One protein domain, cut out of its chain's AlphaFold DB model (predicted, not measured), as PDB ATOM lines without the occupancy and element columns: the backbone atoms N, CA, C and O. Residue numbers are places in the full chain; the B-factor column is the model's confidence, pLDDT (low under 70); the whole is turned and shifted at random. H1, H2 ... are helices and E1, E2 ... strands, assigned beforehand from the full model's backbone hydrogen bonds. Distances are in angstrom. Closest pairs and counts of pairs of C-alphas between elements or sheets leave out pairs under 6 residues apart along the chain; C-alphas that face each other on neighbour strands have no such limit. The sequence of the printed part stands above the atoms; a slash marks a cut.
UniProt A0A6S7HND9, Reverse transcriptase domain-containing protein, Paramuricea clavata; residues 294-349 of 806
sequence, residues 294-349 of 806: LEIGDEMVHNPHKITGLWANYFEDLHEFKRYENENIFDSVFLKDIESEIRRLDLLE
ATOM      1  N   LEU A 294      39.622  10.173  50.177       84.31
ATOM      2  CA  LEU A 294      38.212  10.528  50.011       84.31
ATOM      3  C   LEU A 294      37.461   9.430  49.243       84.31
ATOM      4  O   LEU A 294      37.905   9.018  48.173       84.31
ATOM      5  N   GLU A 295      36.373   8.921  49.818       86.75
ATOM      6  CA  GLU A 295      35.519   7.875  49.237       86.75
ATOM      7  C   GLU A 295      34.485   8.520  48.313       86.75
ATOM      8  O   GLU A 295      33.709   9.376  48.751       86.75
ATOM      9  N   ILE A 296      34.465   8.094  47.048       85.00
ATOM     10  CA  ILE A 296      33.493   8.511  46.033       85.00
ATOM     11  C   ILE A 296      32.880   7.251  45.427       85.00
ATOM     12  O   ILE A 296      33.544   6.513  44.702       85.00
ATOM     13  N   GLY A 297      31.608   6.992  45.742       82.12
ATOM     14  CA  GLY A 297      30.967   5.723  45.395       82.12
ATOM     15  C   GLY A 297      31.724   4.548  46.018       82.12
ATOM     16  O   GLY A 297      31.924   4.524  47.233       82.12
ATOM     17  N   ASP A 298      32.176   3.621  45.175       79.94
ATOM     18  CA  ASP A 298      32.968   2.448  45.572       79.94
ATOM     19  C   ASP A 298      34.490   2.649  45.388       79.94
ATOM     20  O   ASP A 298      35.284   1.728  45.612       79.94
ATOM     21  N   GLU A 299      34.919   3.848  44.979       85.00
ATOM     22  CA  GLU A 299      36.324   4.184  44.752       85.00
ATOM     23  C   GLU A 299      36.918   5.019  45.891       85.00
ATOM     24  O   GLU A 299      36.305   5.941  46.433       85.00
ATOM     25  N   MET A 300      38.171   4.714  46.229       85.44
ATOM     26  CA  MET A 300      38.951   5.438  47.226       85.44
ATOM     27  C   MET A 300      39.981   6.312  46.510       85.44
ATOM     28  O   MET A 300      40.914   5.816  45.883       85.44
ATOM     29  N   VAL A 301      39.826   7.632  46.596       84.44
ATOM     30  CA  VAL A 301      40.753   8.586  45.980       84.44
ATOM     31  C   VAL A 301      41.865   8.934  46.966       84.44
ATOM     32  O   VAL A 301      41.594   9.285  48.112       84.44
ATOM     33  N   HIS A 302      43.116   8.874  46.497       81.38
ATOM     34  CA  HIS A 302      44.323   9.093  47.311       81.38
ATOM     35  C   HIS A 302      45.156  10.316  46.899       81.38
ATOM     36  O   HIS A 302      45.991  10.787  47.668       81.38
ATOM     37  N   ASN A 303      44.985  10.824  45.674       80.62
ATOM     38  CA  ASN A 303      45.798  11.926  45.158       80.62
ATOM     39  C   ASN A 303      45.365  13.266  45.792       80.62
ATOM     40  O   ASN A 303      44.235  13.689  45.541       80.62
ATOM     41  N   PRO A 304      46.240  13.980  46.533       80.50
ATOM     42  CA  PRO A 304      45.855  15.205  47.234       80.50
ATOM     43  C   PRO A 304      45.317  16.312  46.324       80.50
ATOM     44  O   PRO A 304      44.331  16.944  46.677       80.50
ATOM     45  N   HIS A 305      45.904  16.518  45.139       80.69
ATOM     46  CA  HIS A 305      45.440  17.549  44.203       80.69
ATOM     47  C   HIS A 305      44.054  17.220  43.649       80.69
ATOM     48  O   HIS A 305      43.189  18.093  43.599       80.69
ATOM     49  N   LYS A 306      43.820  15.947  43.296       86.31
ATOM     50  CA  LYS A 306      42.497  15.480  42.858       86.31
ATOM     51  C   LYS A 306      41.469  15.647  43.978       86.31
ATOM     52  O   LYS A 306      40.384  16.148  43.727       86.31
ATOM     53  N   ILE A 307      41.824  15.289  45.213       87.75
ATOM     54  CA  ILE A 307      40.957  15.448  46.390       87.75
ATOM     55  C   ILE A 307      40.618  16.922  46.629       87.75
ATOM     56  O   ILE A 307      39.462  17.235  46.883       87.75
ATOM     57  N   THR A 308      41.588  17.834  46.522       87.44
ATOM     58  CA  THR A 308      41.330  19.274  46.654       87.44
ATOM     59  C   THR A 308      40.358  19.778  45.587       87.44
ATOM     60  O   THR A 308      39.422  20.487  45.939       87.44
ATOM     61  N   GLY A 309      40.528  19.378  44.321       90.44
ATOM     62  CA  GLY A 309      39.580  19.724  43.253       90.44
ATOM     63  C   GLY A 309      38.177  19.164  43.504       90.44
ATOM     64  O   GLY A 309      37.192  19.872  43.368       90.44
ATOM     65  N   LEU A 310      38.083  17.919  43.979       91.88
ATOM     66  CA  LEU A 310      36.810  17.287  44.339       91.88
ATOM     67  C   LEU A 310      36.095  18.005  45.494       91.88
ATOM     68  O   LEU A 310      34.875  18.133  45.473       91.88
ATOM     69  N   TRP A 311      36.840  18.488  46.492       91.88
ATOM     70  CA  TRP A 311      36.280  19.322  47.558       91.88
ATOM     71  C   TRP A 311      35.815  20.684  47.051       91.88
ATOM     72  O   TRP A 311      34.766  21.138  47.497       91.88
ATOM     73  N   ALA A 312      36.576  21.326  46.159       91.00
ATOM     74  CA  ALA A 312      36.180  22.591  45.545       91.00
ATOM     75  C   ALA A 312      34.838  22.441  44.820       91.00
ATOM     76  O   ALA A 312      33.892  23.119  45.206       91.00
ATOM     77  N   ASN A 313      34.727  21.467  43.910       90.69
ATOM     78  CA  ASN A 313      33.483  21.192  43.190       90.69
ATOM     79  C   ASN A 313      32.332  20.874  44.154       90.69
ATOM     80  O   ASN A 313      31.254  21.426  44.031       90.69
ATOM     81  N   TYR A 314      32.565  20.038  45.175       89.88
ATOM     82  CA  TYR A 314      31.523  19.718  46.154       89.88
ATOM     83  C   TYR A 314      30.997  20.958  46.896       89.88
ATOM     84  O   TYR A 314      29.800  21.041  47.159       89.88
ATOM     85  N   PHE A 315      31.869  21.893  47.293       88.00
ATOM     86  CA  PHE A 315      31.430  23.118  47.965       88.00
ATOM     87  C   PHE A 315      30.774  24.103  46.995       88.00
ATOM     88  O   PHE A 315      29.800  24.739  47.385       88.00
ATOM     89  N   GLU A 316      31.265  24.205  45.762       86.94
ATOM     90  CA  GLU A 316      30.638  24.983  44.688       86.94
ATOM     91  C   GLU A 316      29.219  24.473  44.420       86.94
ATOM     92  O   GLU A 316      28.263  25.209  44.649       86.94
ATOM     93  N   ASP A 317      29.059  23.175  44.150       84.06
ATOM     94  CA  ASP A 317      27.759  22.515  43.999       84.06
ATOM     95  C   ASP A 317      26.878  22.722  45.237       84.06
ATOM     96  O   ASP A 317      25.686  22.993  45.138       84.06
ATOM     97  N   LEU A 318      27.432  22.610  46.446       81.81
ATOM     98  CA  LEU A 318      26.655  22.794  47.669       81.81
ATOM     99  C   LEU A 318      26.054  24.207  47.779       81.81
ATOM    100  O   LEU A 318      24.971  24.345  48.355       81.81
ATOM    101  N   HIS A 319      26.738  25.214  47.230       76.06
ATOM    102  CA  HIS A 319      26.319  26.613  47.226       76.06
ATOM    103  C   HIS A 319      25.505  27.006  45.970       76.06
ATOM    104  O   HIS A 319      24.651  27.890  46.070       76.06
ATOM    105  N   GLU A 320      25.705  26.339  44.824       67.75
ATOM    106  CA  GLU A 320      25.000  26.581  43.552       67.75
ATOM    107  C   GLU A 320      23.723  25.732  43.385       67.75
ATOM    108  O   GLU A 320      22.650  26.263  43.090       67.75
ATOM    109  N   PHE A 321      23.798  24.419  43.645       49.91
ATOM    110  CA  PHE A 321      22.832  23.371  43.252       49.91
ATOM    111  C   PHE A 321      21.449  23.451  43.937       49.91
ATOM    112  O   PHE A 321      20.621  22.554  43.806       49.91
ATOM    113  N   LYS A 322      21.149  24.494  44.720       50.91
ATOM    114  CA  LYS A 322      19.849  24.628  45.409       50.91
ATOM    115  C   LYS A 322      19.232  26.015  45.420       50.91
ATOM    116  O   LYS A 322      18.196  26.183  46.067       50.91
ATOM    117  N   ARG A 323      19.785  26.991  44.697       53.75
ATOM    118  CA  ARG A 323      19.132  28.300  44.660       53.75
ATOM    119  C   ARG A 323      17.794  28.293  43.913       53.75
ATOM    120  O   ARG A 323      16.982  29.124  44.289       53.75
ATOM    121  N   TYR A 324      17.495  27.378  42.970       51.91
ATOM    122  CA  TYR A 324      16.267  27.516  42.145       51.91
ATOM    123  C   TYR A 324      15.552  26.237  41.625       51.91
ATOM    124  O   TYR A 324      14.464  26.358  41.084       51.91
ATOM    125  N   GLU A 325      16.038  24.999  41.795       48.72
ATOM    126  CA  GLU A 325      15.457  23.872  41.012       48.72
ATOM    127  C   GLU A 325      14.121  23.265  41.503       48.72
ATOM    128  O   GLU A 325      13.530  22.453  40.798       48.72
ATOM    129  N   ASN A 326      13.586  23.660  42.663       52.81
ATOM    130  CA  ASN A 326      12.278  23.178  43.144       52.81
ATOM    131  C   ASN A 326      11.311  24.331  43.457       52.81
ATOM    132  O   ASN A 326      10.693  24.353  44.523       52.81
ATOM    133  N   GLU A 327      11.152  25.285  42.535       52.28
ATOM    134  CA  GLU A 327      10.135  26.352  42.646       52.28
ATOM    135  C   GLU A 327       8.725  25.801  42.926       52.28
ATOM    136  O   GLU A 327       7.947  26.437  43.625       52.28
ATOM    137  N   ASN A 328       8.423  24.575  42.485       58.31
ATOM    138  CA  ASN A 328       7.121  23.934  42.703       58.31
ATOM    139  C   ASN A 328       6.879  23.420  44.138       58.31
ATOM    140  O   ASN A 328       5.751  23.051  44.462       58.31
ATOM    141  N   ILE A 329       7.907  23.337  44.992       70.75
ATOM    142  CA  ILE A 329       7.771  22.882  46.393       70.75
ATOM    143  C   ILE A 329       7.622  24.082  47.341       70.75
ATOM    144  O   ILE A 329       6.885  24.011  48.331       70.75
ATOM    145  N   PHE A 330       8.308  25.179  47.024       79.00
ATOM    146  CA  PHE A 330       8.358  26.396  47.832       79.00
ATOM    147  C   PHE A 330       7.268  27.395  47.436       79.00
ATOM    148  O   PHE A 330       6.642  27.280  46.383       79.00
ATOM    149  N   ASP A 331       7.014  28.371  48.302       84.31
ATOM    150  CA  ASP A 331       6.051  29.428  48.011       84.31
ATOM    151  C   ASP A 331       6.645  30.452  47.028       84.31
ATOM    152  O   ASP A 331       7.406  31.346  47.396       84.31
ATOM    153  N   SER A 332       6.305  30.294  45.746       83.31
ATOM    154  CA  SER A 332       6.769  31.183  44.671       83.31
ATOM    155  C   SER A 332       6.211  32.611  44.741       83.31
ATOM    156  O   SER A 332       6.800  33.513  44.145       83.31
ATOM    157  N   VAL A 333       5.086  32.829  45.436       87.56
ATOM    158  CA  VAL A 333       4.509  34.169  45.619       87.56
ATOM    159  C   VAL A 333       5.302  34.889  46.700       87.56
ATOM    160  O   VAL A 333       5.876  35.940  46.429       87.56
ATOM    161  N   PHE A 334       5.465  34.248  47.859       87.19
ATOM    162  CA  PHE A 334       6.263  34.781  48.964       87.19
ATOM    163  C   PHE A 334       7.721  35.064  48.562       87.19
ATOM    164  O   PHE A 334       8.297  36.069  48.970       87.19
ATOM    165  N   LEU A 335       8.306  34.219  47.701       86.25
ATOM    166  CA  LEU A 335       9.616  34.462  47.088       86.25
ATOM    167  C   LEU A 335       9.672  35.815  46.368       86.25
ATOM    168  O   LEU A 335      10.564  36.621  46.629       86.25
ATOM    169  N   LYS A 336       8.719  36.060  45.463       87.12
ATOM    170  CA  LYS A 336       8.672  37.291  44.665       87.12
ATOM    171  C   LYS A 336       8.419  38.517  45.530       87.12
ATOM    172  O   LYS A 336       8.964  39.576  45.216       87.12
ATOM    173  N   ASP A 337       7.635  38.371  46.592       88.12
ATOM    174  CA  ASP A 337       7.362  39.445  47.545       88.12
ATOM    175  C   ASP A 337       8.642  39.841  48.293       88.12
ATOM    176  O   ASP A 337       9.022  41.011  48.261       88.12
ATOM    177  N   ILE A 338       9.375  38.869  48.859       86.94
ATOM    178  CA  ILE A 338      10.665  39.117  49.531       86.94
ATOM    179  C   ILE A 338      11.666  39.762  48.574       86.94
ATOM    180  O   ILE A 338      12.266  40.783  48.900       86.94
ATOM    181  N   GLU A 339      11.847  39.195  47.381       86.19
ATOM    182  CA  GLU A 339      12.804  39.734  46.416       86.19
ATOM    183  C   GLU A 339      12.446  41.161  45.977       86.19
ATOM    184  O   GLU A 339      13.330  41.974  45.712       86.19
ATOM    185  N   SER A 340      11.153  41.474  45.869       87.19
ATOM    186  CA  SER A 340      10.702  42.816  45.502       87.19
ATOM    187  C   SER A 340      10.911  43.810  46.636       87.19
ATOM    188  O   SER A 340      11.297  44.943  46.365       87.19
ATOM    189  N   GLU A 341      10.734  43.381  47.884       86.50
ATOM    190  CA  GLU A 341      10.980  44.225  49.048       86.50
ATOM    191  C   GLU A 341      12.472  44.497  49.266       86.50
ATOM    192  O   GLU A 341      12.849  45.638  49.510       86.50
ATOM    193  N   ILE A 342      13.345  43.500  49.081       86.25
ATOM    194  CA  ILE A 342      14.802  43.717  49.107       86.25
ATOM    195  C   ILE A 342      15.226  44.706  48.020       86.25
ATOM    196  O   ILE A 342      15.905  45.684  48.316       86.25
ATOM    197  N   ARG A 343      14.746  44.523  46.781       86.94
ATOM    198  CA  ARG A 343      15.003  45.481  45.693       86.94
ATOM    199  C   ARG A 343      14.491  46.884  46.015       86.94
ATOM    200  O   ARG A 343      15.079  47.856  45.560       86.94
ATOM    201  N   ARG A 344      13.382  47.001  46.752       86.25
ATOM    202  CA  ARG A 344      12.853  48.292  47.204       86.25
ATOM    203  C   ARG A 344      13.795  48.938  48.216       86.25
ATOM    204  O   ARG A 344      14.044  50.130  48.091       86.25
ATOM    205  N   LEU A 345      14.301  48.174  49.183       79.88
ATOM    206  CA  LEU A 345      15.234  48.660  50.204       79.88
ATOM    207  C   LEU A 345      16.560  49.138  49.610       79.88
ATOM    208  O   LEU A 345      17.023  50.199  50.007       79.88
ATOM    209  N   ASP A 346      17.107  48.430  48.618       79.56
ATOM    210  CA  ASP A 346      18.339  48.836  47.915       79.56
ATOM    211  C   ASP A 346      18.216  50.212  47.221       79.56
ATOM    212  O   ASP A 346      19.219  50.816  46.849       79.56
ATOM    213  N   LEU A 347      16.986  50.696  47.002       80.56
ATOM    214  CA  LEU A 347      16.695  51.984  46.365       80.56
ATOM    215  C   LEU A 347      16.370  53.102  47.365       80.56
ATOM    216  O   LEU A 347      16.173  54.242  46.939       80.56
ATOM    217  N   LEU A 348      16.243  52.797  48.658       75.56
ATOM    218  CA  LEU A 348      15.983  53.804  49.683       75.56
ATOM    219  C   LEU A 348      17.306  54.376  50.187       75.56
ATOM    220  O   LEU A 348      18.193  53.633  50.594       75.56
ATOM    221  N   GLU A 349      17.407  55.701  50.223       64.50
ATOM    222  CA  GLU A 349      18.424  56.378  51.024       64.50
ATOM    223  C   GLU A 349      17.940  56.373  52.482       64.50
ATOM    224  O   GLU A 349      16.879  56.921  52.795       64.50
TER     225      GLU A 349
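What this domain is: This is residues 294 to 349 of the 806 residues of the protein "Reverse transcriptase domain-containing protein" of Paramuricea clavata (UniProt A0A6S7HND9). A small hairpin of two strands, E1 and E2, sits near the first part of helix H1, and a long link leads from H1 to a second helix, H2, at the far end with no contact to the rest. The 56 printed residues hold E1, E2, H1, H2 in that order, antiparallel strands, mostly helix. The whole is extended, radius of gyration of the C-alphas 19.0 A, and flat, spanning 52 by 31 by 9 A.

Where its parts are: E1, residues 294 to 296, begins at C-alpha (38.212, 10.528, 50.011). E2 is residues 299 to 301. H1, residues 304 to 320, is 24.0 A long; H2, residues 332 to 345, is 20.2 A and ends at (15.234, 48.660, 50.204).

How they stand to each other: In the hairpin, N 294 and O 301 are 3.0 A apart, within hydrogen-bond range. The closest C-alphas of E1 and H1, Leu 294 and Ile 307, are 6.7 A apart. H1 and H2 are apart. In both helices every O i to N i+4 pair is within hydrogen-bond range.

The domain as a whole: The C-alphas farthest apart, Asp 298 and Glu 349, are 56.1 A apart. The printed part has no cut. The link H1 to H2 is long. Residues 320 to 328 and 349 have pLDDT under 70.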